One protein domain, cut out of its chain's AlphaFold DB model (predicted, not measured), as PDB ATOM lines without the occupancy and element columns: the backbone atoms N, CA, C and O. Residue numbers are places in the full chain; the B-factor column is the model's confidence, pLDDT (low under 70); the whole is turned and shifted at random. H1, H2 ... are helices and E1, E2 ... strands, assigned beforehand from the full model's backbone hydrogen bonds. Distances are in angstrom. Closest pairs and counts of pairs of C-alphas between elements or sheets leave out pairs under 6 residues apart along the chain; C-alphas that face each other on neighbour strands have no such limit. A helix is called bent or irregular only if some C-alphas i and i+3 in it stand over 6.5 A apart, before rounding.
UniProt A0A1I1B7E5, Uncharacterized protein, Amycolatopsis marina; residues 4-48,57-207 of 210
ATOM      1  N   LEU A   4      31.047 -26.889  -3.920       90.19
ATOM      2  CA  LEU A   4      30.762 -26.682  -2.497       90.19
ATOM      3  C   LEU A   4      31.465 -25.449  -1.908       90.19
ATOM      4  O   LEU A   4      30.998 -24.913  -0.904       90.19
ATOM      5  N   GLU A   5      32.561 -24.988  -2.514       90.81
ATOM      6  CA  GLU A   5      33.250 -23.749  -2.118       90.81
ATOM      7  C   GLU A   5      32.454 -22.509  -2.551       90.81
ATOM      8  O   GLU A   5      32.564 -21.454  -1.935       90.81
ATOM      9  N   GLU A   6      31.609 -22.653  -3.574       94.50
ATOM     10  CA  GLU A   6      30.735 -21.605  -4.115       94.50
ATOM     11  C   GLU A   6      29.382 -21.535  -3.383       94.50
ATOM     12  O   GLU A   6      28.560 -20.655  -3.645       94.50
ATOM     13  N   ALA A   7      29.127 -22.472  -2.465       95.38
ATOM     14  CA  ALA A   7      27.858 -22.578  -1.769       95.38
ATOM     15  C   ALA A   7      27.630 -21.404  -0.811       95.38
ATOM     16  O   ALA A   7      28.429 -21.108   0.084       95.38
ATOM     17  N   ARG A   8      26.459 -20.786  -0.948       96.88
ATOM     18  CA  ARG A   8      25.923 -19.820   0.000       96.88
ATOM     19  C   ARG A   8      25.119 -20.576   1.056       96.88
ATOM     20  O   ARG A   8      23.991 -21.006   0.813       96.88
ATOM     21  N   TRP A   9      25.730 -20.756   2.220       95.94
ATOM     22  CA  TRP A   9      25.165 -21.517   3.334       95.94
ATOM     23  C   TRP A   9      24.115 -20.725   4.103       95.94
ATOM     24  O   TRP A   9      24.322 -19.545   4.393       95.94
ATOM     25  N   LEU A  10      23.025 -21.390   4.480       97.00
ATOM     26  CA  LEU A  10      22.026 -20.825   5.373       97.00
ATOM     27  C   LEU A  10      22.655 -20.485   6.731       97.00
ATOM     28  O   LEU A  10      23.516 -21.223   7.232       97.00
ATOM     29  N   PRO A  11      22.222 -19.378   7.350       92.19
ATOM     30  CA  PRO A  11      22.680 -19.027   8.683       92.19
ATOM     31  C   PRO A  11      22.240 -20.124   9.663       92.19
ATOM     32  O   PRO A  11      21.110 -20.580   9.597       92.19
ATOM     33  N   GLY A  12      23.126 -20.592  10.546       87.25
ATOM     34  CA  GLY A  12      22.854 -21.713  11.468       87.25
ATOM     35  C   GLY A  12      23.357 -23.090  11.004       87.25
ATOM     36  O   GLY A  12      23.518 -23.988  11.824       87.25
ATOM     37  N   ILE A  13      23.715 -23.253   9.725       89.75
ATOM     38  CA  ILE A  13      24.249 -24.525   9.196       89.75
ATOM     39  C   ILE A  13      25.748 -24.706   9.481       89.75
ATOM     40  O   ILE A  13      26.258 -25.824   9.446       89.75
ATOM     41  N   GLY A  14      26.473 -23.628   9.797       85.62
ATOM     42  CA  GLY A  14      27.921 -23.675  10.040       85.62
ATOM     43  C   GLY A  14      28.327 -24.642  11.158       85.62
ATOM     44  O   GLY A  14      29.220 -25.461  10.953       85.62
ATOM     45  N   ALA A  15      27.633 -24.598  12.301       82.44
ATOM     46  CA  ALA A  15      27.885 -25.507  13.420       82.44
ATOM     47  C   ALA A  15      27.577 -26.962  13.041       82.44
ATOM     48  O   ALA A  15      28.395 -27.848  13.272       82.44
ATOM     49  N   LEU A  16      26.454 -27.191  12.356       82.81
ATOM     50  CA  LEU A  16      26.069 -28.513  11.875       82.81
ATOM     51  C   LEU A  16      27.133 -29.103  10.932       82.81
ATOM     52  O   LEU A  16      27.542 -30.247  11.095       82.81
ATOM     53  N   ARG A  17      27.659 -28.306   9.995       83.94
ATOM     54  CA  ARG A  17      28.743 -28.719   9.085       83.94
ATOM     55  C   ARG A  17      30.058 -29.027   9.789       83.94
ATOM     56  O   ARG A  17      30.818 -29.838   9.274       83.94
ATOM     57  N   ALA A  18      30.348 -28.367  10.906       76.75
ATOM     58  CA  ALA A  18      31.544 -28.640  11.694       76.75
ATOM     59  C   ALA A  18      31.392 -29.920  12.531       76.75
ATOM     60  O   ALA A  18      32.350 -30.674  12.679       76.75
ATOM     61  N   GLU A  19      30.192 -30.185  13.052       68.44
ATOM     62  CA  GLU A  19      29.923 -31.338  13.916       68.44
ATOM     63  C   GLU A  19      29.729 -32.643  13.135       68.44
ATOM     64  O   GLU A  19      30.216 -33.691  13.560       68.44
ATOM     65  N   LEU A  20      29.060 -32.599  11.984       67.75
ATOM     66  CA  LEU A  20      28.738 -33.780  11.187       67.75
ATOM     67  C   LEU A  20      29.991 -34.632  10.832       67.75
ATOM     68  O   LEU A  20      29.998 -35.820  11.147       67.75
ATOM     69  N   PRO A  21      31.114 -34.086  10.322       60.31
ATOM     70  CA  PRO A  21      32.320 -34.873  10.029       60.31
ATOM     71  C   PRO A  21      32.981 -35.544  11.245       60.31
ATOM     72  O   PRO A  21      33.746 -36.484  11.071       60.31
ATOM     73  N   THR A  22      32.699 -35.093  12.473       59.94
ATOM     74  CA  THR A  22      33.355 -35.600  13.699       59.94
ATOM     75  C   THR A  22      32.783 -36.926  14.213       59.94
ATOM     76  O   THR A  22      33.183 -37.400  15.273       59.94
ATOM     77  N   GLY A  23      31.830 -37.531  13.494       51.34
ATOM     78  CA  GLY A  23      31.194 -38.788  13.898       51.34
ATOM     79  C   GLY A  23      30.162 -38.632  15.021       51.34
ATOM     80  O   GLY A  23      29.630 -39.626  15.507       51.34
ATOM     81  N   MET A  24      29.830 -37.396  15.422       49.06
ATOM     82  CA  MET A  24      28.794 -37.148  16.431       49.06
ATOM     83  C   MET A  24      27.367 -37.372  15.927       49.06
ATOM     84  O   MET A  24      26.465 -37.530  16.743       49.06
ATOM     85  N   GLY A  25      27.136 -37.458  14.616       47.25
ATOM     86  CA  GLY A  25      25.909 -38.065  14.101       47.25
ATOM     87  C   GLY A  25      26.063 -39.583  14.116       47.25
ATOM     88  O   GLY A  25      26.400 -40.183  13.105       47.25
ATOM     89  N   GLY A  26      25.909 -40.177  15.294       45.00
ATOM     90  CA  GLY A  26      25.711 -41.612  15.484       45.00
ATOM     91  C   GLY A  26      24.253 -41.901  15.868       45.00
ATOM     92  O   GLY A  26      23.469 -40.964  16.025       45.00
ATOM     93  N   PRO A  27      23.878 -43.168  16.122       48.91
ATOM     94  CA  PRO A  27      22.515 -43.570  16.518       48.91
ATOM     95  C   PRO A  27      21.986 -42.915  17.814       48.91
ATOM     96  O   PRO A  27      20.863 -43.184  18.227       48.91
ATOM     97  N   GLN A  28      22.790 -42.079  18.475       52.69
ATOM     98  CA  GLN A  28      22.495 -41.450  19.761       52.69
ATOM     99  C   GLN A  28      21.747 -40.113  19.642       52.69
ATOM    100  O   GLN A  28      21.056 -39.734  20.588       52.69
ATOM    101  N   TYR A  29      21.849 -39.397  18.515       64.50
ATOM    102  CA  TYR A  29      21.238 -38.072  18.364       64.50
ATOM    103  C   TYR A  29      20.359 -37.995  17.116       64.50
ATOM    104  O   TYR A  29      20.841 -38.087  15.992       64.50
ATOM    105  N   GLY A  30      19.056 -37.796  17.328       74.44
ATOM    106  CA  GLY A  30      18.108 -37.534  16.247       74.44
ATOM    107  C   GLY A  30      18.333 -36.168  15.574       74.44
ATOM    108  O   GLY A  30      19.010 -35.296  16.134       74.44
ATOM    109  N   PRO A  31      17.735 -35.944  14.391       79.19
ATOM    110  CA  PRO A  31      17.904 -34.712  13.621       79.19
ATOM    111  C   PRO A  31      17.455 -33.455  14.384       79.19
ATOM    112  O   PRO A  31      18.077 -32.403  14.251       79.19
ATOM    113  N   GLU A  32      16.437 -33.543  15.247       82.44
ATOM    114  CA  GLU A  32      16.021 -32.427  16.103       82.44
ATOM    115  C   GLU A  32      17.083 -32.056  17.138       82.44
ATOM    116  O   GLU A  32      17.297 -30.876  17.406       82.44
ATOM    117  N   THR A  33      17.760 -33.051  17.710       81.56
ATOM    118  CA  THR A  33      18.829 -32.851  18.693       81.56
ATOM    119  C   THR A  33      20.015 -32.138  18.051       81.56
ATOM    120  O   THR A  33      20.518 -31.160  18.606       81.56
ATOM    121  N   LEU A  34      20.406 -32.567  16.848       82.06
ATOM    122  CA  LEU A  34      21.457 -31.919  16.061       82.06
ATOM    123  C   LEU A  34      21.078 -30.482  15.674       82.06
ATOM    124  O   LEU A  34      21.892 -29.576  15.832       82.06
ATOM    125  N   ALA A  35      19.836 -30.239  15.245       84.19
ATOM    126  CA  ALA A  35      19.374 -28.891  14.910       84.19
ATOM    127  C   ALA A  35      19.353 -27.953  16.127       84.19
ATOM    128  O   ALA A  35      19.769 -26.800  16.025       84.19
ATOM    129  N   VAL A  36      18.896 -28.437  17.289       83.12
ATOM    130  CA  VAL A  36      18.910 -27.654  18.535       83.12
ATOM    131  C   VAL A  36      20.341 -27.283  18.894       83.12
ATOM    132  O   VAL A  36      20.623 -26.107  19.097       83.12
ATOM    133  N   ARG A  37      21.246 -28.264  18.908       84.25
ATOM    134  CA  ARG A  37      22.653 -28.047  19.236       84.25
ATOM    135  C   ARG A  37      23.331 -27.077  18.272       84.25
ATOM    136  O   ARG A  37      24.014 -26.165  18.726       84.25
ATOM    137  N   ALA A  38      23.090 -27.214  16.969       81.12
ATOM    138  CA  ALA A  38      23.651 -26.322  15.956       81.12
ATOM    139  C   ALA A  38      23.236 -24.854  16.160       81.12
ATOM    140  O   ALA A  38      24.017 -23.950  15.872       81.12
ATOM    141  N   LEU A  39      22.025 -24.613  16.671       84.31
ATOM    142  CA  LEU A  39      21.490 -23.266  16.879       84.31
ATOM    143  C   LEU A  39      21.765 -22.687  18.271       84.31
ATOM    144  O   LEU A  39      21.798 -21.467  18.414       84.31
ATOM    145  N   THR A  40      21.936 -23.519  19.300       83.44
ATOM    146  CA  THR A  40      22.171 -23.052  20.679       83.44
ATOM    147  C   THR A  40      23.626 -23.163  21.124       83.44
ATOM    148  O   THR A  40      24.003 -22.505  22.087       83.44
ATOM    149  N   GLY A  41      24.433 -24.002  20.468       77.56
ATOM    150  CA  GLY A  41      25.786 -24.358  20.904       77.56
ATOM    151  C   GLY A  41      25.828 -25.243  22.157       77.56
ATOM    152  O   GLY A  41      26.900 -25.467  22.712       77.56
ATOM    153  N   GLU A  42      24.681 -25.740  22.626       74.81
ATOM    154  CA  GLU A  42      24.557 -26.467  23.892       74.81
ATOM    155  C   GLU A  42      24.165 -27.931  23.678       74.81
ATOM    156  O   GLU A  42      23.410 -28.262  22.760       74.81
ATOM    157  N   ALA A  43      24.618 -28.803  24.586       65.06
ATOM    158  CA  ALA A  43      24.107 -30.164  24.679       65.06
ATOM    159  C   ALA A  43      22.591 -30.115  24.968       65.06
ATOM    160  O   ALA A  43      22.184 -29.520  25.973       65.06
ATOM    161  N   PRO A  44      21.739 -30.704  24.110       62.06
ATOM    162  CA  PRO A  44      20.296 -30.672  24.316       62.06
ATOM    163  C   PRO A  44      19.907 -31.390  25.608       62.06
ATOM    164  O   PRO A  44      20.616 -32.286  26.072       62.06
ATOM    165  N   ARG A  45      18.762 -31.021  26.194       61.22
ATOM    166  CA  ARG A  45      18.226 -31.755  27.352       61.22
ATOM    167  C   ARG A  45      18.053 -33.232  26.996       61.22
ATOM    168  O   ARG A  45      17.696 -33.537  25.861       61.22
ATOM    169  N   ALA A  46      18.311 -34.119  27.960       54.38
ATOM    170  CA  ALA A  46      18.235 -35.564  27.758       54.38
ATOM    171  C   ALA A  46      16.916 -35.942  27.064       54.38
ATOM    172  O   ALA A  46      15.833 -35.665  27.580       54.38
ATOM    173  N   ALA A  47      17.025 -36.525  25.871       49.62
ATOM    174  CA  ALA A  47      15.881 -37.078  25.168       49.62
ATOM    175  C   ALA A  47      15.490 -38.405  25.834       49.62
ATOM    176  O   ALA A  47      16.363 -39.220  26.139       49.62
ATOM    177  N   GLU A  48      14.195 -38.641  26.048       43.75
ATOM    178  CA  GLU A  48      13.730 -39.992  26.364       43.75
ATOM    179  C   GLU A  48      14.014 -40.915  25.164       43.75
ATOM    180  O   GLU A  48      13.803 -40.505  24.017       43.75
ATOM    181  N   ARG A  57       9.573 -33.954  14.874       76.44
ATOM    182  CA  ARG A  57       8.381 -33.535  15.628       76.44
ATOM    183  C   ARG A  57       8.535 -32.095  16.117       76.44
ATOM    184  O   ARG A  57       9.385 -31.831  16.970       76.44
ATOM    185  N   PRO A  58       7.649 -31.161  15.714       77.81
ATOM    186  CA  PRO A  58       7.746 -29.755  16.117       77.81
ATOM    187  C   PRO A  58       7.824 -29.525  17.634       77.81
ATOM    188  O   PRO A  58       8.519 -28.630  18.113       77.81
ATOM    189  N   ARG A  59       7.111 -30.353  18.411       81.69
ATOM    190  CA  ARG A  59       7.071 -30.257  19.879       81.69
ATOM    191  C   ARG A  59       8.394 -30.659  20.537       81.69
ATOM    192  O   ARG A  59       8.738 -30.083  21.568       81.69
ATOM    193  N   THR A  60       9.140 -31.583  19.933       83.88
ATOM    194  CA  THR A  60      10.433 -32.061  20.446       83.88
ATOM    195  C   THR A  60      11.457 -30.932  20.467       83.88
ATOM    196  O   THR A  60      12.072 -30.678  21.498       83.88
ATOM    197  N   ILE A  61      11.553 -30.165  19.378       85.88
ATOM    198  CA  ILE A  61      12.455 -29.006  19.257       85.88
ATOM    199  C   ILE A  61      12.199 -27.975  20.360       85.88
ATOM    200  O   ILE A  61      13.129 -27.471  20.996       85.88
ATOM    201  N   ARG A  62      10.923 -27.670  20.619       87.81
ATOM    202  CA  ARG A  62      10.533 -26.719  21.665       87.81
ATOM    203  C   ARG A  62      10.984 -27.192  23.048       87.81
ATOM    204  O   ARG A  62      11.535 -26.408  23.816       87.81
ATOM    205  N   HIS A  63      10.774 -28.470  23.349       87.06
ATOM    206  CA  HIS A  63      11.146 -29.061  24.632       87.06
ATOM    207  C   HIS A  63      12.669 -29.103  24.837       87.06
ATOM    208  O   HIS A  63      13.170 -28.593  25.844       87.06
ATOM    209  N   LEU A  64      13.403 -29.636  23.852       86.12
ATOM    210  CA  LEU A  64      14.863 -29.770  23.884       86.12
ATOM    211  C   LEU A  64      15.570 -28.420  24.036       86.12
ATOM    212  O   LEU A  64      16.549 -28.316  24.772       86.12
ATOM    213  N   SER A  65      15.054 -27.377  23.378       86.81
ATOM    214  CA  SER A  65      15.632 -26.028  23.425       86.81
ATOM    215  C   SER A  65      15.208 -25.194  24.639       86.81
ATOM    216  O   SER A  65      15.764 -24.114  24.849       86.81
ATOM    217  N   GLY A  66      14.234 -25.658  25.431       87.50
ATOM    218  CA  GLY A  66      13.636 -24.870  26.509       87.50
ATOM    219  C   GLY A  66      12.923 -23.625  26.008       87.50
ATOM    220  O   GLY A  66      13.190 -22.530  26.486       87.50
ATOM    221  N   ASP A  67      12.060 -23.805  25.010       90.88
ATOM    222  CA  ASP A  67      11.276 -22.753  24.362       90.88
ATOM    223  C   ASP A  67      12.088 -21.682  23.613       90.88
ATOM    224  O   ASP A  67      11.480 -20.773  23.043       90.88
ATOM    225  N   ARG A  68      13.417 -21.811  23.511       92.69
ATOM    226  CA  ARG A  68      14.265 -20.889  22.733       92.69
ATOM    227  C   ARG A  68      14.104 -21.040  21.223       92.69
ATOM    228  O   ARG A  68      14.267 -20.061  20.499       92.69
ATOM    229  N   LEU A  69      13.774 -22.241  20.750       95.12
ATOM    230  CA  LEU A  69      13.583 -22.535  19.330       95.12
ATOM    231  C   LEU A  69      12.123 -22.876  19.019       95.12
ATOM    232  O   LEU A  69      11.338 -23.295  19.882       95.12
ATOM    233  N   ARG A  70      11.747 -22.696  17.756       95.88
ATOM    234  CA  ARG A  70      10.458 -23.104  17.192       95.88
ATOM    235  C   ARG A  70      10.688 -23.874  15.904       95.88
ATOM    236  O   ARG A  70      11.655 -23.639  15.190       95.88
ATOM    237  N   ALA A  71       9.773 -24.795  15.640       95.25
ATOM    238  CA  ALA A  71       9.743 -25.575  14.419       95.25
ATOM    239  C   ALA A  71       8.545 -25.121  13.586       95.25
ATOM    240  O   ALA A  71       7.405 -25.227  14.049       95.25
ATOM    241  N   VAL A  72       8.805 -24.608  12.389       97.12
ATOM    242  CA  VAL A  72       7.775 -24.188  11.440       97.12
ATOM    243  C   VAL A  72       7.641 -25.281  10.377       97.12
ATOM    244  O   VAL A  72       8.590 -25.489   9.617       97.12
ATOM    245  N   PRO A  73       6.526 -26.033  10.346       95.75
ATOM    246  CA  PRO A  73       6.266 -26.989   9.274       95.75
ATOM    247  C   PRO A  73       6.171 -26.283   7.923       95.75
ATOM    248  O   PRO A  73       5.758 -25.132   7.839       95.75
ATOM    249  N   VAL A  74       6.566 -26.990   6.874       96.56
ATOM    250  CA  VAL A  74       6.507 -26.551   5.484       96.56
ATOM    251  C   VAL A  74       5.995 -27.714   4.655       96.56
ATOM    252  O   VAL A  74       6.498 -28.838   4.750       96.56
ATOM    253  N   ARG A  75       4.971 -27.449   3.853       95.06
ATOM    254  CA  ARG A  75       4.277 -28.424   3.015       95.06
ATOM    255  C   ARG A  75       4.099 -27.862   1.613       95.06
ATOM    256  O   ARG A  75       3.889 -26.658   1.451       95.06
ATOM    257  N   GLY A  76       4.107 -28.764   0.634       91.25
ATOM    258  CA  GLY A  76       3.928 -28.449  -0.778       91.25
ATOM    259  C   GLY A  76       2.600 -27.751  -1.129       91.25
ATOM    260  O   GLY A  76       1.713 -27.587  -0.274       91.25
ATOM    261  N   PRO A  77       2.420 -27.384  -2.407       95.31
ATOM    262  CA  PRO A  77       3.050 -28.030  -3.564       95.31
ATOM    263  C   PRO A  77       4.533 -27.683  -3.727       95.31
ATOM    264  O   PRO A  77       4.913 -26.520  -3.692       95.31
ATOM    265  N   TRP A  78       5.370 -28.707  -3.890       96.62
ATOM    266  CA  TRP A  78       6.811 -28.538  -4.060       96.62
ATOM    267  C   TRP A  78       7.153 -28.355  -5.538       96.62
ATOM    268  O   TRP A  78       6.925 -29.251  -6.349       96.62
ATOM    269  N   THR A  79       7.716 -27.200  -5.880       96.88
ATOM    270  CA  THR A  79       8.304 -26.920  -7.198       96.88
ATOM    271  C   THR A  79       9.736 -26.423  -7.028       96.88
ATOM    272  O   THR A  79      10.126 -26.001  -5.935       96.88
ATOM    273  N   ALA A  80      10.533 -26.462  -8.097       96.00
ATOM    274  CA  ALA A  80      11.895 -25.938  -8.057       96.00
ATOM    275  C   ALA A  80      11.908 -24.444  -7.691       96.00
ATOM    276  O   ALA A  80      12.754 -24.011  -6.912       96.00
ATOM    277  N   GLU A  81      10.936 -23.682  -8.192       97.12
ATOM    278  CA  GLU A  81      10.744 -22.259  -7.911       97.12
ATOM    279  C   GLU A  81      10.370 -22.025  -6.447       97.12
ATOM    280  O   GLU A  81      10.981 -21.188  -5.791       97.12
ATOM    281  N   ALA A  82       9.429 -22.798  -5.895       97.69
ATOM    282  CA  ALA A  82       9.039 -22.673  -4.493       97.69
ATOM    283  C   ALA A  82      10.211 -22.989  -3.551       97.69
ATOM    284  O   ALA A  82      10.438 -22.282  -2.570       97.69
ATOM    285  N   VAL A  83      11.003 -24.021  -3.867       97.69
ATOM    286  CA  VAL A  83      12.212 -24.359  -3.100       97.69
ATOM    287  C   VAL A  83      13.276 -23.265  -3.246       97.69
ATOM    288  O   VAL A  83      13.905 -22.900  -2.252       97.69
ATOM    289  N   TYR A  84      13.464 -22.712  -4.449       97.88
ATOM    290  CA  TYR A  84      14.386 -21.602  -4.693       97.88
ATOM    291  C   TYR A  84      14.020 -20.369  -3.858       97.88
ATOM    292  O   TYR A  84      14.861 -19.864  -3.114       97.88
ATOM    293  N   GLU A  85      12.764 -19.924  -3.938       98.06
ATOM    294  CA  GLU A  85      12.258 -18.753  -3.215       98.06
ATOM    295  C   GLU A  85      12.320 -18.949  -1.698       98.06
ATOM    296  O   GLU A  85      12.766 -18.054  -0.972       98.06
ATOM    297  N   LEU A  86      11.946 -20.142  -1.217       98.44
ATOM    298  CA  LEU A  86      12.052 -20.507   0.193       98.44
ATOM    299  C   LEU A  86      13.503 -20.385   0.670       98.44
ATOM    300  O   LEU A  86      13.799 -19.580   1.551       98.44
ATOM    301  N   LEU A  87      14.420 -21.159   0.085       98.12
ATOM    302  CA  LEU A  87      15.808 -21.223   0.544       98.12
ATOM    303  C   LEU A  87      16.533 -19.883   0.361       98.12
ATOM    304  O   LEU A  87      17.281 -19.468   1.244       98.12
ATOM    305  N   GLY A  88      16.281 -19.173  -0.742       97.62
ATOM    306  CA  GLY A  88      16.853 -17.853  -1.004       97.62
ATOM    307  C   GLY A  88      16.408 -16.801   0.015       97.62
ATOM    308  O   GLY A  88      17.224 -15.994   0.468       97.62
ATOM    309  N   THR A  89      15.140 -16.832   0.429       97.94
ATOM    310  CA  THR A  89      14.593 -15.871   1.396       97.94
ATOM    311  C   THR A  89      14.971 -16.216   2.836       97.94
ATOM    312  O   THR A  89      15.236 -15.308   3.625       97.94
ATOM    313  N   LEU A  90      15.094 -17.504   3.176       98.19
ATOM    314  CA  LEU A  90      15.574 -17.958   4.489       98.19
ATOM    315  C   LEU A  90      16.979 -17.440   4.834       98.19
ATOM    316  O   LEU A  90      17.291 -17.271   6.009       98.19
ATOM    317  N   MET A  91      17.793 -17.083   3.833       96.94
ATOM    318  CA  MET A  91      19.090 -16.418   4.029       96.94
ATOM    319  C   MET A  91      19.004 -15.074   4.777       96.94
ATOM    320  O   MET A  91      20.041 -14.529   5.150       96.94
ATOM    321  N   ARG A  92      17.805 -14.493   4.927       96.56
ATOM    322  CA  ARG A  92      17.565 -13.223   5.636       96.56
ATOM    323  C   ARG A  92      17.319 -13.395   7.135       96.56
ATOM    324  O   ARG A  92      17.317 -12.395   7.847       96.56
ATOM    325  N   LEU A  93      17.066 -14.621   7.594       97.50
ATOM    326  CA  LEU A  93      16.908 -14.933   9.015       97.50
ATOM    327  C   LEU A  93      18.262 -14.882   9.729       97.50
ATOM    328  O   LEU A  93      19.305 -15.001   9.085       97.50
ATOM    329  N   SER A  94      18.272 -14.720  11.054       96.06
ATOM    330  CA  SER A  94      19.539 -14.735  11.799       96.06
ATOM    331  C   SER A  94      20.096 -16.146  11.970       96.06
ATOM    332  O   SER A  94      21.315 -16.311  12.011       96.06
ATOM    333  N   ALA A  95      19.224 -17.160  12.036       95.44
ATOM    334  CA  ALA A  95      19.600 -18.569  12.024       95.44
ATOM    335  C   ALA A  95      18.414 -19.481  11.661       95.44
ATOM    336  O   ALA A  95      17.293 -19.288  12.128       95.44
ATOM    337  N   VAL A  96      18.664 -20.517  10.861       97.25
ATOM    338  CA  VAL A  96      17.678 -21.518  10.455       97.25
ATOM    339  C   VAL A  96      18.346 -22.852  10.111       97.25
ATOM    340  O   VAL A  96      19.348 -22.907   9.403       97.25
ATOM    341  N   VAL A  97      17.753 -23.951  10.576       96.69
ATOM    342  CA  VAL A  97      18.129 -25.312  10.172       96.69
ATOM    343  C   VAL A  97      16.911 -25.997   9.550       96.69
ATOM    344  O   VAL A  97      15.998 -26.393  10.279       96.69
ATOM    345  N   PRO A  98      16.853 -26.121   8.213       96.81
ATOM    346  CA  PRO A  98      15.829 -26.907   7.540       96.81
ATOM    347  C   PRO A  98      16.104 -28.408   7.674       96.81
ATOM    348  O   PRO A  98      17.176 -28.884   7.297       96.81
ATOM    349  N   ILE A  99      15.114 -29.148   8.164       94.38
ATOM    350  CA  ILE A  99      15.100 -30.610   8.257       94.38
ATOM    351  C   ILE A  99      14.050 -31.121   7.275       94.38
ATOM    352  O   ILE A  99      12.875 -30.791   7.417       94.38
ATOM    353  N   ALA A 100      14.441 -31.907   6.283       93.88
ATOM    354  CA  ALA A 100      13.543 -32.424   5.258       93.88
ATOM    355  C   ALA A 100      13.420 -33.940   5.365       93.88
ATOM    356  O   ALA A 100      14.424 -34.626   5.530       93.88
ATOM    357  N   THR A 101      12.202 -34.457   5.222       92.12
ATOM    358  CA  THR A 101      12.000 -35.860   4.848       92.12
ATOM    359  C   THR A 101      11.971 -35.929   3.324       92.12
ATOM    360  O   THR A 101      11.292 -35.120   2.697       92.12
ATOM    361  N   VAL A 102      12.714 -36.854   2.726       91.88
ATOM    362  CA  VAL A 102      12.891 -36.947   1.270       91.88
ATOM    363  C   VAL A 102      12.792 -38.390   0.793       91.88
ATOM    364  O   VAL A 102      13.231 -39.299   1.492       91.88
ATOM    365  N   ASP A 103      12.252 -38.597  -0.407       91.44
ATOM    366  CA  ASP A 103      12.466 -39.828  -1.172       91.44
ATOM    367  C   ASP A 103      13.762 -39.701  -1.981       91.44
ATOM    368  O   ASP A 103      13.818 -39.011  -3.007       91.44
ATOM    369  N   THR A 104      14.816 -40.382  -1.528       89.06
ATOM    370  CA  THR A 104      16.136 -40.344  -2.174       89.06
ATOM    371  C   THR A 104      16.130 -40.936  -3.583       89.06
ATOM    372  O   THR A 104      17.036 -40.642  -4.361       89.06
ATOM    373  N   GLY A 105      15.080 -41.670  -3.973       88.88
ATOM    374  CA  GLY A 105      14.895 -42.150  -5.344       88.88
ATOM    375  C   GLY A 105      14.695 -41.038  -6.373       88.88
ATOM    376  O   GLY A 105      14.931 -41.252  -7.563       88.88
ATOM    377  N   SER A 106      14.293 -39.848  -5.925       92.19
ATOM    378  CA  SER A 106      14.104 -38.670  -6.778       92.19
ATOM    379  C   SER A 106      15.338 -37.765  -6.853       92.19
ATOM    380  O   SER A 106      15.355 -36.819  -7.646       92.19
ATOM    381  N   PHE A 107      16.382 -38.046  -6.066       93.50
ATOM    382  CA  PHE A 107      17.645 -37.316  -6.116       93.50
ATOM    383  C   PHE A 107      18.459 -37.634  -7.369       93.50
ATOM    384  O   PHE A 107      18.373 -38.722  -7.948       93.50
ATOM    385  N   ALA A 108      19.305 -36.679  -7.749       92.44
ATOM    386  CA  ALA A 108      20.408 -36.945  -8.655       92.44
ATOM    387  C   ALA A 108      21.383 -37.933  -7.996       92.44
ATOM    388  O   ALA A 108      21.555 -37.937  -6.771       92.44
ATOM    389  N   ALA A 109      22.018 -38.769  -8.814       89.56
ATOM    390  CA  ALA A 109      22.922 -39.803  -8.334       89.56
ATOM    391  C   ALA A 109      24.098 -39.186  -7.543       89.56
ATOM    392  O   ALA A 109      24.626 -38.150  -7.965       89.56
ATOM    393  N   PRO A 110      24.549 -39.797  -6.430       84.12
ATOM    394  CA  PRO A 110      25.664 -39.269  -5.631       84.12
ATOM    395  C   PRO A 110      26.981 -39.110  -6.407       84.12
ATOM    396  O   PRO A 110      27.818 -38.283  -6.056       84.12
ATOM    397  N   ASP A 111      27.165 -39.891  -7.469       85.62
ATOM    398  CA  ASP A 111      28.315 -39.870  -8.373       85.62
ATOM    399  C   ASP A 111      28.105 -38.968  -9.604       85.62
ATOM    400  O   ASP A 111      28.919 -38.989 -10.531       85.62
ATOM    401  N   THR A 112      27.051 -38.137  -9.618       90.19
ATOM    402  CA  THR A 112      26.805 -37.170 -10.698       90.19
ATOM    403  C   THR A 112      28.048 -36.294 -10.908       90.19
ATOM    404  O   THR A 112      28.468 -35.582  -9.988       90.19
ATOM    405  N   PRO A 113      28.642 -36.277 -12.116       91.38
ATOM    406  CA  PRO A 113      29.862 -35.520 -12.360       91.38
ATOM    407  C   PRO A 113      29.673 -34.024 -12.090       91.38
ATOM    408  O   PRO A 113      28.715 -33.414 -12.566       91.38
ATOM    409  N   GLN A 114      30.646 -33.380 -11.432       91.69
ATOM    410  CA  GLN A 114      30.595 -31.931 -11.173       91.69
ATOM    411  C   GLN A 114      30.395 -31.099 -12.446       91.69
ATOM    412  O   GLN A 114      29.812 -30.018 -12.398       91.69
ATOM    413  N   ARG A 115      30.885 -31.585 -13.595       93.88
ATOM    414  CA  ARG A 115      30.671 -30.915 -14.880       93.88
ATOM    415  C   ARG A 115      29.193 -30.879 -15.267       93.88
ATOM    416  O   ARG A 115      28.727 -29.820 -15.659       93.88
ATOM    417  N   ALA A 116      28.459 -31.976 -15.081       94.62
ATOM    418  CA  ALA A 116      27.026 -32.023 -15.361       94.62
ATOM    419  C   ALA A 116      26.242 -31.068 -14.444       94.62
ATOM    420  O   ALA A 116      25.336 -30.375 -14.898       94.62
ATOM    421  N   LEU A 117      26.643 -30.959 -13.172       95.31
ATOM    422  CA  LEU A 117      26.062 -29.988 -12.238       95.31
ATOM    423  C   LEU A 117      26.325 -28.534 -12.671       95.31
ATOM    424  O   LEU A 117      25.430 -27.698 -12.574       95.31
ATOM    425  N   ARG A 118      27.524 -28.230 -13.185       95.81
ATOM    426  CA  ARG A 118      27.835 -26.913 -13.771       95.81
ATOM    427  C   ARG A 118      27.005 -26.625 -15.015       95.81
ATOM    428  O   ARG A 118      26.426 -25.550 -15.118       95.81
ATOM    429  N   ASP A 119      26.904 -27.589 -15.924       96.00
ATOM    430  CA  ASP A 119      26.109 -27.422 -17.138       96.00
ATOM    431  C   ASP A 119      24.626 -27.181 -16.779       96.00
ATOM    432  O   ASP A 119      23.979 -26.320 -17.377       96.00
ATOM    433  N   PHE A 120      24.101 -27.838 -15.736       96.50
ATOM    434  CA  PHE A 120      22.776 -27.539 -15.184       96.50
ATOM    435  C   PHE A 120      22.666 -26.100 -14.653       96.50
ATOM    436  O   PHE A 120      21.714 -25.403 -14.993       96.50
ATOM    437  N   LEU A 121      23.638 -25.613 -13.874       97.31
ATOM    438  CA  LEU A 121      23.655 -24.221 -13.393       97.31
ATOM    439  C   LEU A 121      23.623 -23.201 -14.549       97.31
ATOM    440  O   LEU A 121      22.985 -22.147 -14.436       97.31
ATOM    441  N   ASP A 122      24.268 -23.522 -15.671       97.12
ATOM    442  CA  ASP A 122      24.391 -22.645 -16.838       97.12
ATOM    443  C   ASP A 122      23.219 -22.704 -17.819       97.12
ATOM    444  O   ASP A 122      22.980 -21.716 -18.530       97.12
ATOM    445  N   THR A 123      22.523 -23.841 -17.887       96.38
ATOM    446  CA  THR A 123      21.491 -24.133 -18.901       96.38
ATOM    447  C   THR A 123      20.095 -24.341 -18.319       96.38
ATOM    448  O   THR A 123      19.114 -24.099 -19.016       96.38
ATOM    449  N   GLY A 124      19.995 -24.753 -17.055       94.44
ATOM    450  CA  GLY A 124      18.755 -25.162 -16.396       94.44
ATOM    451  C   GLY A 124      18.300 -26.588 -16.719       94.44
ATOM    452  O   GLY A 124      17.268 -27.011 -16.206       94.44
ATOM    453  N   LEU A 125      19.045 -27.342 -17.535       93.06
ATOM    454  CA  LEU A 125      18.697 -28.717 -17.901       93.06
ATOM    455  C   LEU A 125      19.224 -29.701 -16.845       93.06
ATOM    456  O   LEU A 125      20.445 -29.805 -16.689       93.06
ATOM    457  N   PRO A 126      18.351 -30.384 -16.079       86.94
ATOM    458  CA  PRO A 126      18.794 -31.259 -15.000       86.94
ATOM    459  C   PRO A 126      19.548 -32.485 -15.545       86.94
ATOM    460  O   PRO A 126      19.220 -32.982 -16.628       86.94
ATOM    461  N   PRO A 127      20.552 -32.993 -14.809       85.19
ATOM    462  CA  PRO A 127      21.233 -34.228 -15.172       85.19
ATOM    463  C   PRO A 127      20.257 -35.413 -15.132       85.19
ATOM    464  O   PRO A 127      19.420 -35.511 -14.244       85.19
ATOM    465  N   LEU A 128      20.395 -36.350 -16.074       83.19
ATOM    466  CA  LEU A 128      19.548 -37.553 -16.137       83.19
ATOM    467  C   LEU A 128      20.027 -38.690 -15.216       83.19
ATOM    468  O   LEU A 128      19.374 -39.728 -15.124       83.19
ATOM    469  N   TRP A 129      21.173 -38.516 -14.550       84.69
ATOM    470  CA  TRP A 129      21.695 -39.476 -13.581       84.69
ATOM    471  C   TRP A 129      20.871 -39.418 -12.300       84.69
ATOM    472  O   TRP A 129      21.032 -38.511 -11.487       84.69
ATOM    473  N   MET A 130      19.997 -40.402 -12.130       85.31
ATOM    474  CA  MET A 130      19.156 -40.559 -10.948       85.31
ATOM    475  C   MET A 130      19.802 -41.508  -9.946       85.31
ATOM    476  O   MET A 130      20.477 -42.466 -10.327       85.31
ATOM    477  N   SER A 131      19.546 -41.276  -8.662       84.88
ATOM    478  CA  SER A 131      19.934 -42.201  -7.603       84.88
ATOM    479  C   SER A 131      19.321 -43.590  -7.826       84.88
ATOM    480  O   SER A 131      18.121 -43.741  -8.064       84.88
ATOM    481  N   ALA A 132      20.147 -44.632  -7.704       82.94
ATOM    482  CA  ALA A 132      19.668 -46.013  -7.644       82.94
ATOM    483  C   ALA A 132      19.085 -46.366  -6.264       82.94
ATOM    484  O   ALA A 132      18.419 -47.389  -6.111       82.94
ATOM    485  N   HIS A 133      19.362 -45.548  -5.246       81.62
ATOM    486  CA  HIS A 133      18.890 -45.749  -3.882       81.62
ATOM    487  C   HIS A 133      17.518 -45.106  -3.733       81.62
ATOM    488  O   HIS A 133      17.340 -43.942  -4.080       81.62
ATOM    489  N   ARG A 134      16.550 -45.885  -3.247       82.94
ATOM    490  CA  ARG A 134      15.161 -45.458  -3.060       82.94
ATOM    491  C   ARG A 134      14.762 -45.706  -1.617       82.94
ATOM    492  O   ARG A 134      14.349 -46.812  -1.270       82.94
ATOM    493  N   ALA A 135      14.946 -44.696  -0.782       84.44
ATOM    494  CA  ALA A 135      14.602 -44.746   0.627       84.44
ATOM    495  C   ALA A 135      13.984 -43.418   1.072       84.44
ATOM    496  O   ALA A 135      14.343 -42.350   0.580       84.44
ATOM    497  N   ALA A 136      13.067 -43.501   2.034       85.50
ATOM    498  CA  ALA A 136      12.624 -42.329   2.767       85.50
ATOM    499  C   ALA A 136      13.681 -41.995   3.826       85.50
ATOM    500  O   ALA A 136      13.900 -42.779   4.752       85.50
ATOM    501  N   GLU A 137      14.322 -40.841   3.694       86.50
ATOM    502  CA  GLU A 137      15.386 -40.395   4.593       86.50
ATOM    503  C   GLU A 137      15.078 -39.021   5.180       86.50
ATOM    504  O   GLU A 137      14.244 -38.274   4.665       86.50
ATOM    505  N   VAL A 138      15.747 -38.693   6.285       87.88
ATOM    506  CA  VAL A 138      15.762 -37.332   6.818       87.88
ATOM    507  C   VAL A 138      17.122 -36.725   6.529       87.88
ATOM    508  O   VAL A 138      18.153 -37.349   6.752       87.88
ATOM    509  N   VAL A 139      17.115 -35.507   6.010       90.75
ATOM    510  CA  VAL A 139      18.313 -34.766   5.619       90.75
ATOM    511  C   VAL A 139      18.208 -33.327   6.102       90.75
ATOM    512  O   VAL A 139      17.114 -32.821   6.370       90.75
ATOM    513  N   PHE A 140      19.337 -32.634   6.170       94.12
ATOM    514  CA  PHE A 140      19.343 -31.183   6.306       94.12
ATOM    515  C   PHE A 140      19.516 -30.521   4.943       94.12
ATOM    516  O   PHE A 140      20.274 -31.002   4.100       94.12
ATOM    517  N   VAL A 141      18.858 -29.380   4.738       96.31
ATOM    518  CA  VAL A 141      19.095 -28.537   3.557       96.31
ATOM    519  C   VAL A 141      19.917 -27.336   3.989       96.31
ATOM    520  O   VAL A 141      19.453 -26.487   4.743       96.31
ATOM    521  N   GLY A 142      21.171 -27.298   3.554       94.44
ATOM    522  CA  GLY A 142      22.188 -26.420   4.114       94.44
ATOM    523  C   GLY A 142      22.382 -25.088   3.403       94.44
ATOM    524  O   GLY A 142      22.932 -24.162   3.993       94.44
ATOM    525  N   GLY A 143      21.994 -24.972   2.137       96.44
ATOM    526  CA  GLY A 143      22.291 -23.781   1.349       96.44
ATOM    527  C   GLY A 143      22.074 -23.970  -0.141       96.44
ATOM    528  O   GLY A 143      21.516 -24.980  -0.574       96.44
ATOM    529  N   LEU A 144      22.531 -22.981  -0.908       97.94
ATOM    530  CA  LEU A 144      22.377 -22.925  -2.358       97.94
ATOM    531  C   LEU A 144      23.704 -22.627  -3.058       97.94
ATOM    532  O   LEU A 144      24.454 -21.749  -2.633       97.94
ATOM    533  N   VAL A 145      23.943 -23.288  -4.187       97.81
ATOM    534  CA  VAL A 145      24.905 -22.854  -5.209       97.81
ATOM    535  C   VAL A 145      24.108 -22.233  -6.348       97.81
ATOM    536  O   VAL A 145      23.196 -22.866  -6.883       97.81
ATOM    537  N   TYR A 146      24.432 -20.994  -6.708       97.00
ATOM    538  CA  TYR A 146      23.700 -20.244  -7.726       97.00
ATOM    539  C   TYR A 146      24.388 -20.337  -9.080       97.00
ATOM    540  O   TYR A 146      25.603 -20.197  -9.189       97.00
ATOM    541  N   GLY A 147      23.581 -20.529 -10.113       96.00
ATOM    542  CA  GLY A 147      23.985 -20.511 -11.506       96.00
ATOM    543  C   GLY A 147      23.259 -19.417 -12.267       96.00
ATOM    544  O   GLY A 147      22.376 -18.733 -11.747       96.00
ATOM    545  N   ARG A 148      23.602 -19.275 -13.544       95.94
ATOM    546  CA  ARG A 148      22.960 -18.300 -14.431       95.94
ATOM    547  C   ARG A 148      21.493 -18.631 -14.714       95.94
ATOM    548  O   ARG A 148      20.704 -17.724 -14.966       95.94
ATOM    549  N   ARG A 149      21.143 -19.918 -14.768       96.12
ATOM    550  CA  ARG A 149      19.805 -20.395 -15.160       96.12
ATOM    551  C   ARG A 149      19.111 -21.225 -14.088       96.12
ATOM    552  O   ARG A 149      17.899 -21.381 -14.171       96.12
ATOM    553  N   ALA A 150      19.851 -21.752 -13.117       96.56
ATOM    554  CA  ALA A 150      19.306 -22.605 -12.071       96.56
ATOM    555  C   ALA A 150      20.130 -22.529 -10.778       96.56
ATOM    556  O   ALA A 150      21.107 -21.786 -10.693       96.56
ATOM    557  N   ALA A 151      19.734 -23.309  -9.774       97.81
ATOM    558  CA  ALA A 151      20.439 -23.431  -8.504       97.81
ATOM    559  C   ALA A 151      20.524 -24.899  -8.065       97.81
ATOM    560  O   ALA A 151      19.665 -25.712  -8.411       97.81
ATOM    561  N   LEU A 152      21.552 -25.229  -7.287       97.94
ATOM    562  CA  LEU A 152      21.693 -26.510  -6.590       97.94
ATOM    563  C   LEU A 152      21.458 -26.279  -5.096       97.94
ATOM    564  O   LEU A 152      21.959 -25.301  -4.550       97.94
ATOM    565  N   ALA A 153      20.766 -27.193  -4.427       97.81
ATOM    566  CA  ALA A 153      20.711 -27.262  -2.975       97.81
ATOM    567  C   ALA A 153      21.878 -28.088  -2.428       97.81
ATOM    568  O   ALA A 153      22.220 -29.138  -2.971       97.81
ATOM    569  N   CYS A 154      22.459 -27.637  -1.321       96.00
ATOM    570  CA  CYS A 154      23.377 -28.445  -0.527       96.00
ATOM    571  C   CYS A 154      22.563 -29.295   0.451       96.00
ATOM    572  O   CYS A 154      21.903 -28.745   1.331       96.00
ATOM    573  N   VAL A 155      22.616 -30.615   0.314       94.25
ATOM    574  CA  VAL A 155      21.924 -31.578   1.179       94.25
ATOM    575  C   VAL A 155      22.956 -32.252   2.074       94.25
ATOM    576  O   VAL A 155      24.004 -32.657   1.583       94.25
ATOM    577  N   LEU A 156      22.691 -32.325   3.376       90.81
ATOM    578  CA  LEU A 156      23.567 -32.965   4.354       90.81
ATOM    579  C   LEU A 156      22.840 -34.168   4.942       90.81
ATOM    580  O   LEU A 156      21.750 -34.014   5.503       90.81
ATOM    581  N   ASP A 157      23.454 -35.338   4.838       84.88
ATOM    582  CA  ASP A 157      22.886 -36.568   5.385       84.88
ATOM    583  C   ASP A 157      22.856 -36.507   6.923       84.88
ATOM    584  O   ASP A 157      23.737 -35.914   7.548       84.88
ATOM    585  N   THR A 158      21.827 -37.095   7.548       76.38
ATOM    586  CA  THR A 158      21.753 -37.206   9.021       76.38
ATOM    587  C   THR A 158      22.385 -38.485   9.561       76.38
ATOM    588  O   THR A 158      22.584 -38.601  10.769       76.38
ATOM    589  N   ALA A 159      22.609 -39.479   8.699       64.81
ATOM    590  CA  ALA A 159      23.145 -40.778   9.074       64.81
ATOM    591  C   ALA A 159      24.638 -40.868   8.713       64.81
ATOM    592  O   ALA A 159      25.035 -40.428   7.632       64.81
ATOM    593  N   PRO A 160      25.473 -41.463   9.585       55.88
ATOM    594  CA  PRO A 160      26.864 -41.727   9.250       55.88
ATOM    595  C   PRO A 160      26.935 -42.753   8.109       55.88
ATOM    596  O   PRO A 160      26.202 -43.744   8.098       55.88
ATOM    597  N   VAL A 161      27.825 -42.524   7.142       52.22
ATOM    598  CA  VAL A 161      27.967 -43.372   5.950       52.22
ATOM    599  C   VAL A 161      28.868 -44.575   6.256       52.22
ATOM    600  O   VAL A 161      30.037 -44.564   5.900       52.22
ATOM    601  N   GLY A 162      28.331 -45.627   6.884       50.62
ATOM    602  CA  GLY A 162      29.014 -46.927   7.061       50.62
ATOM    603  C   GLY A 162      30.464 -46.866   7.591       50.62
ATOM    604  O   GLY A 162      30.885 -45.873   8.169       50.62
ATOM    605  N   ASP A 163      31.243 -47.939   7.390       41.09
ATOM    606  CA  ASP A 163      32.649 -48.069   7.842       41.09
ATOM    607  C   ASP A 163      33.652 -47.153   7.100       41.09
ATOM    608  O   ASP A 163      34.870 -47.296   7.242       41.09
ATOM    609  N   ALA A 164      33.184 -46.214   6.275       42.94
ATOM    610  CA  ALA A 164      34.072 -45.299   5.577       42.94
ATOM    611  C   ALA A 164      34.494 -44.174   6.530       42.94
ATOM    612  O   ALA A 164      33.664 -43.471   7.095       42.94
ATOM    613  N   ALA A 165      35.805 -43.967   6.651       43.19
ATOM    614  CA  ALA A 165      36.453 -42.914   7.437       43.19
ATOM    615  C   ALA A 165      36.083 -41.463   7.033       43.19
ATOM    616  O   ALA A 165      36.649 -40.511   7.571       43.19
ATOM    617  N   ASP A 166      35.128 -41.295   6.121       43.91
ATOM    618  CA  ASP A 166      34.574 -40.022   5.695       43.91
ATOM    619  C   ASP A 166      33.189 -39.890   6.329       43.91
ATOM    620  O   ASP A 166      32.277 -40.635   5.971       43.91
ATOM    621  N   GLY A 167      33.043 -38.969   7.287       50.03
ATOM    622  CA  GLY A 167      31.787 -38.691   7.983       50.03
ATOM    623  C   GLY A 167      30.611 -38.303   7.066       50.03
ATOM    624  O   GLY A 167      30.585 -38.563   5.866       50.03
ATOM    625  N   HIS A 168      29.586 -37.673   7.639       57.72
ATOM    626  CA  HIS A 168      28.356 -37.323   6.912       57.72
ATOM    627  C   HIS A 168      28.665 -36.559   5.618       57.72
ATOM    628  O   HIS A 168      29.477 -35.627   5.611       57.72
ATOM    629  N   ARG A 169      28.014 -36.955   4.522       75.62
ATOM    630  CA  ARG A 169      28.297 -36.416   3.191       75.62
ATOM    631  C   ARG A 169      27.390 -35.234   2.882       75.62
ATOM    632  O   ARG A 169      26.205 -35.217   3.207       75.62
ATOM    633  N   VAL A 170      27.989 -34.227   2.249       87.31
ATOM    634  CA  VAL A 170      27.252 -33.128   1.631       87.31
ATOM    635  C   VAL A 170      27.121 -33.426   0.147       87.31
ATOM    636  O   VAL A 170      28.129 -33.532  -0.551       87.31
ATOM    637  N   HIS A 171      25.889 -33.489  -0.340       88.56
ATOM    638  CA  HIS A 171      25.578 -33.701  -1.749       88.56
ATOM    639  C   HIS A 171      24.969 -32.445  -2.359       88.56
ATOM    640  O   HIS A 171      24.335 -31.638  -1.678       88.56
ATOM    641  N   LEU A 172      25.154 -32.278  -3.664       94.25
ATOM    642  CA  LEU A 172      24.549 -31.191  -4.424       94.25
ATOM    643  C   LEU A 172      23.370 -31.735  -5.220       94.25
ATOM    644  O   LEU A 172      23.548 -32.595  -6.077       94.25
ATOM    645  N   GLN A 173      22.180 -31.213  -4.946       96.38
ATOM    646  CA  GLN A 173      20.944 -31.649  -5.584       96.38
ATOM    647  C   GLN A 173      20.353 -30.513  -6.424       96.38
ATOM    648  O   GLN A 173      20.089 -29.437  -5.885       96.38
ATOM    649  N   PRO A 174      20.116 -30.704  -7.732       97.44
ATOM    650  CA  PRO A 174      19.345 -29.745  -8.518       97.44
ATOM    651  C   PRO A 174      17.966 -29.524  -7.900       97.44
ATOM    652  O   PRO A 174      17.314 -30.477  -7.471       97.44
ATOM    653  N   LEU A 175      17.500 -28.272  -7.866       97.12
ATOM    654  CA  LEU A 175      16.221 -27.949  -7.224       97.12
ATOM    655  C   LEU A 175      15.017 -28.744  -7.756       97.12
ATOM    656  O   LEU A 175      14.188 -29.120  -6.930       97.12
ATOM    657  N   PRO A 176      14.912 -29.079  -9.061       96.44
ATOM    658  CA  PRO A 176      13.857 -29.974  -9.535       96.44
ATOM    659  C   PRO A 176      13.885 -31.361  -8.875       96.44
ATOM    660  O   PRO A 176      12.830 -31.885  -8.529       96.44
ATOM    661  N   HIS A 177      15.073 -31.930  -8.638       96.12
ATOM    662  CA  HIS A 177      15.219 -33.219  -7.953       96.12
ATOM    663  C   HIS A 177      14.869 -33.121  -6.470       96.12
ATOM    664  O   HIS A 177      14.170 -33.986  -5.950       96.12
ATOM    665  N   LEU A 178      15.288 -32.047  -5.790       96.19
ATOM    666  CA  LEU A 178      14.899 -31.825  -4.396       96.19
ATOM    667  C   LEU A 178      13.381 -31.622  -4.259       96.19
ATOM    668  O   LEU A 178      12.764 -32.208  -3.378       96.19
ATOM    669  N   ALA A 179      12.767 -30.834  -5.144       96.50
ATOM    670  CA  ALA A 179      11.321 -30.633  -5.153       96.50
ATOM    671  C   ALA A 179      10.561 -31.945  -5.408       96.50
ATOM    672  O   ALA A 179       9.581 -32.223  -4.718       96.50
ATOM    673  N   ALA A 180      11.037 -32.775  -6.343       94.88
ATOM    674  CA  ALA A 180      10.474 -34.100  -6.594       94.88
ATOM    675  C   ALA A 180      10.613 -35.024  -5.372       94.88
ATOM    676  O   ALA A 180       9.645 -35.665  -4.977       94.88
ATOM    677  N   ALA A 181      11.773 -35.026  -4.712       94.19
ATOM    678  CA  ALA A 181      12.006 -35.816  -3.503       94.19
ATOM    679  C   ALA A 181      11.139 -35.382  -2.311       94.19
ATOM    680  O   ALA A 181      10.877 -36.183  -1.415       94.19
ATOM    681  N   LEU A 182      10.685 -34.128  -2.302       94.62
ATOM    682  CA  LEU A 182       9.788 -33.579  -1.290       94.62
ATOM    683  C   LEU A 182       8.301 -33.839  -1.582       94.62
ATOM    684  O   LEU A 182       7.501 -33.589  -0.690       94.62
ATOM    685  N   HIS A 183       7.913 -34.304  -2.780       81.69
ATOM    686  CA  HIS A 183       6.538 -34.261  -3.319       81.69
ATOM    687  C   HIS A 183       5.420 -34.562  -2.299       81.69
ATOM    688  O   HIS A 183       4.523 -33.734  -2.129       81.69
ATOM    689  N   ASP A 184       5.530 -35.680  -1.572       78.06
ATOM    690  CA  ASP A 184       4.570 -36.110  -0.538       78.06
ATOM    691  C   ASP A 184       5.053 -35.868   0.902       78.06
ATOM    692  O   ASP A 184       4.337 -36.110   1.878       78.06
ATOM    693  N   ALA A 185       6.283 -35.387   1.045       82.19
ATOM    694  CA  ALA A 185       6.945 -35.158   2.309       82.19
ATOM    695  C   ALA A 185       6.894 -33.680   2.734       82.19
ATOM    696  O   ALA A 185       6.393 -32.786   2.043       82.19
ATOM    697  N   GLY A 186       7.379 -33.428   3.947       88.44
ATOM    698  CA  GLY A 186       7.434 -32.103   4.544       88.44
ATOM    699  C   GLY A 186       8.857 -31.695   4.890       88.44
ATOM    700  O   GLY A 186       9.765 -32.521   5.000       88.44
ATOM    701  N   MET A 187       9.016 -30.401   5.131       94.31
ATOM    702  CA  MET A 187      10.213 -29.834   5.735       94.31
ATOM    703  C   MET A 187       9.831 -29.159   7.054       94.31
ATOM    704  O   MET A 187       8.717 -28.667   7.222       94.31
ATOM    705  N   LEU A 188      10.748 -29.148   8.011       95.69
ATOM    706  CA  LEU A 188      10.650 -28.398   9.251       95.69
ATOM    707  C   LEU A 188      11.766 -27.370   9.306       95.69
ATOM    708  O   LEU A 188      12.940 -27.718   9.242       95.69
ATOM    709  N   LEU A 189      11.399 -26.102   9.461       97.19
ATOM    710  CA  LEU A 189      12.352 -25.025   9.695       97.19
ATOM    711  C   LEU A 189      12.537 -24.857  11.194       97.19
ATOM    712  O   LEU A 189      11.601 -24.469  11.898       97.19
ATOM    713  N   VAL A 190      13.735 -25.143  11.689       96.81
ATOM    714  CA  VAL A 190      14.103 -24.866  13.077       96.81
ATOM    715  C   VAL A 190      14.704 -23.472  13.146       96.81
ATOM    716  O   VAL A 190      15.716 -23.218  12.502       96.81
ATOM    717  N   VAL A 191      14.083 -22.577  13.910       97.38
ATOM    718  CA  VAL A 191      14.463 -21.157  14.006       97.38
ATOM    719  C   VAL A 191      14.422 -20.664  15.456       97.38
ATOM    720  O   VAL A 191      13.730 -21.273  16.286       97.38
ATOM    721  N   PRO A 192      15.106 -19.552  15.792       97.19
ATOM    722  CA  PRO A 192      14.863 -18.824  17.031       97.19
ATOM    723  C   PRO A 192      13.375 -18.522  17.215       97.19
ATOM    724  O   PRO A 192      12.673 -18.164  16.269       97.19
ATOM    725  N   ALA A 193      12.867 -18.636  18.444       96.94
ATOM    726  CA  ALA A 193      11.437 -18.472  18.707       96.94
ATOM    727  C   ALA A 193      10.889 -17.097  18.286       96.94
ATOM    728  O   ALA A 193       9.737 -17.014  17.865       96.94
ATOM    729  N   ALA A 194      11.721 -16.054  18.352       97.38
ATOM    730  CA  ALA A 194      11.380 -14.705  17.906       97.38
ATOM    731  C   ALA A 194      11.163 -14.597  16.382       97.38
ATOM    732  O   ALA A 194      10.416 -13.734  15.939       97.38
ATOM    733  N   GLU A 195      11.758 -15.491  15.588       97.88
ATOM    734  CA  GLU A 195      11.691 -15.475  14.118       97.88
ATOM    735  C   GLU A 195      10.645 -16.447  13.553       97.88
ATOM    736  O   GLU A 195      10.458 -16.534  12.342       97.88
ATOM    737  N   ALA A 196       9.917 -17.176  14.406       97.56
ATOM    738  CA  ALA A 196       8.946 -18.180  13.967       97.56
ATOM    739  C   ALA A 196       7.839 -17.605  13.064       97.56
ATOM    740  O   ALA A 196       7.452 -18.233  12.078       97.56
ATOM    741  N   ALA A 197       7.342 -16.405  13.381       97.88
ATOM    742  CA  ALA A 197       6.337 -15.727  12.563       97.88
ATOM    743  C   ALA A 197       6.907 -15.318  11.196       97.88
ATOM    744  O   ALA A 197       6.244 -15.468  10.171       97.88
ATOM    745  N   ASP A 198       8.156 -14.857  11.174       98.25
ATOM    746  CA  ASP A 198       8.846 -14.435   9.960       98.25
ATOM    747  C   ASP A 198       9.125 -15.625   9.048       98.25
ATOM    748  O   ASP A 198       8.812 -15.566   7.862       98.25
ATOM    749  N   ALA A 199       9.587 -16.744   9.609       98.25
ATOM    750  CA  ALA A 199       9.738 -18.000   8.885       98.25
ATOM    751  C   ALA A 199       8.408 -18.471   8.268       98.25
ATOM    752  O   ALA A 199       8.382 -18.861   7.103       98.25
ATOM    753  N   GLY A 200       7.284 -18.364   8.987       98.31
ATOM    754  CA  GLY A 200       5.958 -18.674   8.432       98.31
ATOM    755  C   GLY A 200       5.549 -17.754   7.272       98.31
ATOM    756  O   GLY A 200       5.002 -18.213   6.265       98.31
ATOM    757  N   ARG A 201       5.866 -16.456   7.355       98.44
ATOM    758  CA  ARG A 201       5.658 -15.515   6.238       98.44
ATOM    759  C   ARG A 201       6.524 -15.873   5.033       98.44
ATOM    760  O   ARG A 201       6.028 -15.838   3.916       98.44
ATOM    761  N   ILE A 202       7.775 -16.266   5.250       98.56
ATOM    762  CA  ILE A 202       8.673 -16.711   4.175       98.56
ATOM    763  C   ILE A 202       8.107 -17.956   3.476       98.56
ATOM    764  O   ILE A 202       8.053 -17.998   2.250       98.56
ATOM    765  N   VAL A 203       7.623 -18.936   4.244       98.44
ATOM    766  CA  VAL A 203       6.984 -20.152   3.708       98.44
ATOM    767  C   VAL A 203       5.803 -19.802   2.804       98.44
ATOM    768  O   VAL A 203       5.731 -20.256   1.666       98.44
ATOM    769  N   THR A 204       4.899 -18.950   3.281       98.25
ATOM    770  CA  THR A 204       3.717 -18.549   2.500       98.25
ATOM    771  C   THR A 204       4.066 -17.705   1.272       98.25
ATOM    772  O   THR A 204       3.446 -17.879   0.225       98.25
ATOM    773  N   GLN A 205       5.087 -16.846   1.350       97.81
ATOM    774  CA  GLN A 205       5.596 -16.076   0.206       97.81
ATOM    775  C   GLN A 205       6.176 -16.967  -0.897       97.81
ATOM    776  O   GLN A 205       6.014 -16.649  -2.071       97.81
ATOM    777  N   ALA A 206       6.778 -18.099  -0.533       97.56
ATOM    778  CA  ALA A 206       7.242 -19.110  -1.481       97.56
ATOM    779  C   ALA A 206       6.098 -19.949  -2.097       97.56
ATOM    780  O   ALA A 206       6.358 -20.882  -2.852       97.56
ATOM    781  N   GLY A 207       4.832 -19.656  -1.767       97.50
ATOM    782  CA  GLY A 207       3.664 -20.410  -2.236       97.50
ATOM    783  C   GLY A 207       3.427 -21.729  -1.491       97.50
ATOM    784  O   GLY A 207       2.646 -22.565  -1.946       97.50
TER     785      GLY A 207
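What this domain is: This is residues 4 to 48 and 57 to 207 of the 210 residues of an uncharacterized protein of Amycolatopsis marina (UniProt A0A1I1B7E5). A strongly twisted sheet of six antiparallel strands makes the core, with helices over both faces: H1, H2 and H3 cover one, and H4, H6 and H7 the other. H5 packs on the sheet at its E4 and E5 end, and residues 158 to 169 between those strands loop outward. The printed part has 196 residues with seven named helices and six named strands, in the order H1 H2 H3 E1 H4 E2 H5 E3 E4 E5 H6 E6 H7. Across the sheet the order is E1 E6 E2 E3 E4 E5. The class is mixed, helices and strands, and the whole is compact, with a radius of gyration of the C-alphas of 15.9 A and spans of 46 by 43 by 30 A.

How they stand to each other: Begin with the sheet: E1, residues 69 to 75, and E5, residues 170 to 174, are its edge strands, and between them stand E6, residues 186 to 192, E2, residues 97 to 103, E3, residues 136 to 146, and E4, residues 151 to 157. Look for N 72 and O 189 between E1 and E6, 2.8 A apart, and N 99 and O 188 between E6 and E2, also 2.8 A. Between E2 and E3, N 100 and O 139 are 2.8 A apart; E3 bends by 66 degrees at residue 142. E3, E4 and E5 form a meander, each strand the antiparallel neighbour of the one before: N 140 and O 156 are 2.9 A apart, N 153 and O 173 2.8 A. On one face, H2, residues 31 to 40, lies over E2 at a height over the sheet of 6.5 A. H1, residues 13 to 22, touches H2 at Ala 15 and Ala 38, their closest C-alphas, 5.0 A apart, at a steep tilt of 60 degrees, opposite ways. H3, residues 58 to 65, touches H2 at Ile 61 and Glu 32, their closest C-alphas, 5.9 A apart. On the opposite face, H7, residues 193 to 205, lies over E1 and E6 at a height of 7.9 A. H4, residues 80 to 90, touches H7 at a shallow tilt of 29 degrees, opposite ways; their closest C-alphas, of Leu 86 and Val 203, are 6.2 A apart. E1, H4 and E2 form a split strand-helix-strand unit, two strands running the same way with E6 between them, and its crossover is right-handed. H6, residues 175 to 181, touches H4, about perpendicular at 76 degrees, with the C-alphas of Pro 176 and Ala 80 closest, 4.7 A apart. H5, residues 114 to 123, touches no helix; it lies over E4 and, with 3 of its C-alphas, only just over E5. In H2, H4, H5 and H6 every O i to N i+4 pair is within hydrogen-bond range; in H1 4 of 6 are, in H3 3 of 4, in H7 7 of 9.

Where its parts are: Find C-alpha 13 at (24.249, -24.525, 9.196), where H1 begins, 15.0 A long. E3, the longest strand by residues, runs 26.8 A from C-alpha 136 at (12.624, -42.329, 2.767). H7 runs 19.5 A to C-alpha 205 at (5.596, -16.076, 0.206); it is irregular, with C-alphas 194 and 197 7.4 A apart.

The domain as a whole: The two C-alphas farthest apart, of Glu 48 and Thr 123, are 48.6 A apart. Residues 49 to 56 are not printed, and C-alphas 48 and 57 are 13.6 A apart across this cut. The links H5 to E3 and E4 to E5 are long. The mean pLDDT of the printed part is 86.5; look under 70 at residues 19 to 29, 43 to 48 and 159 to 168.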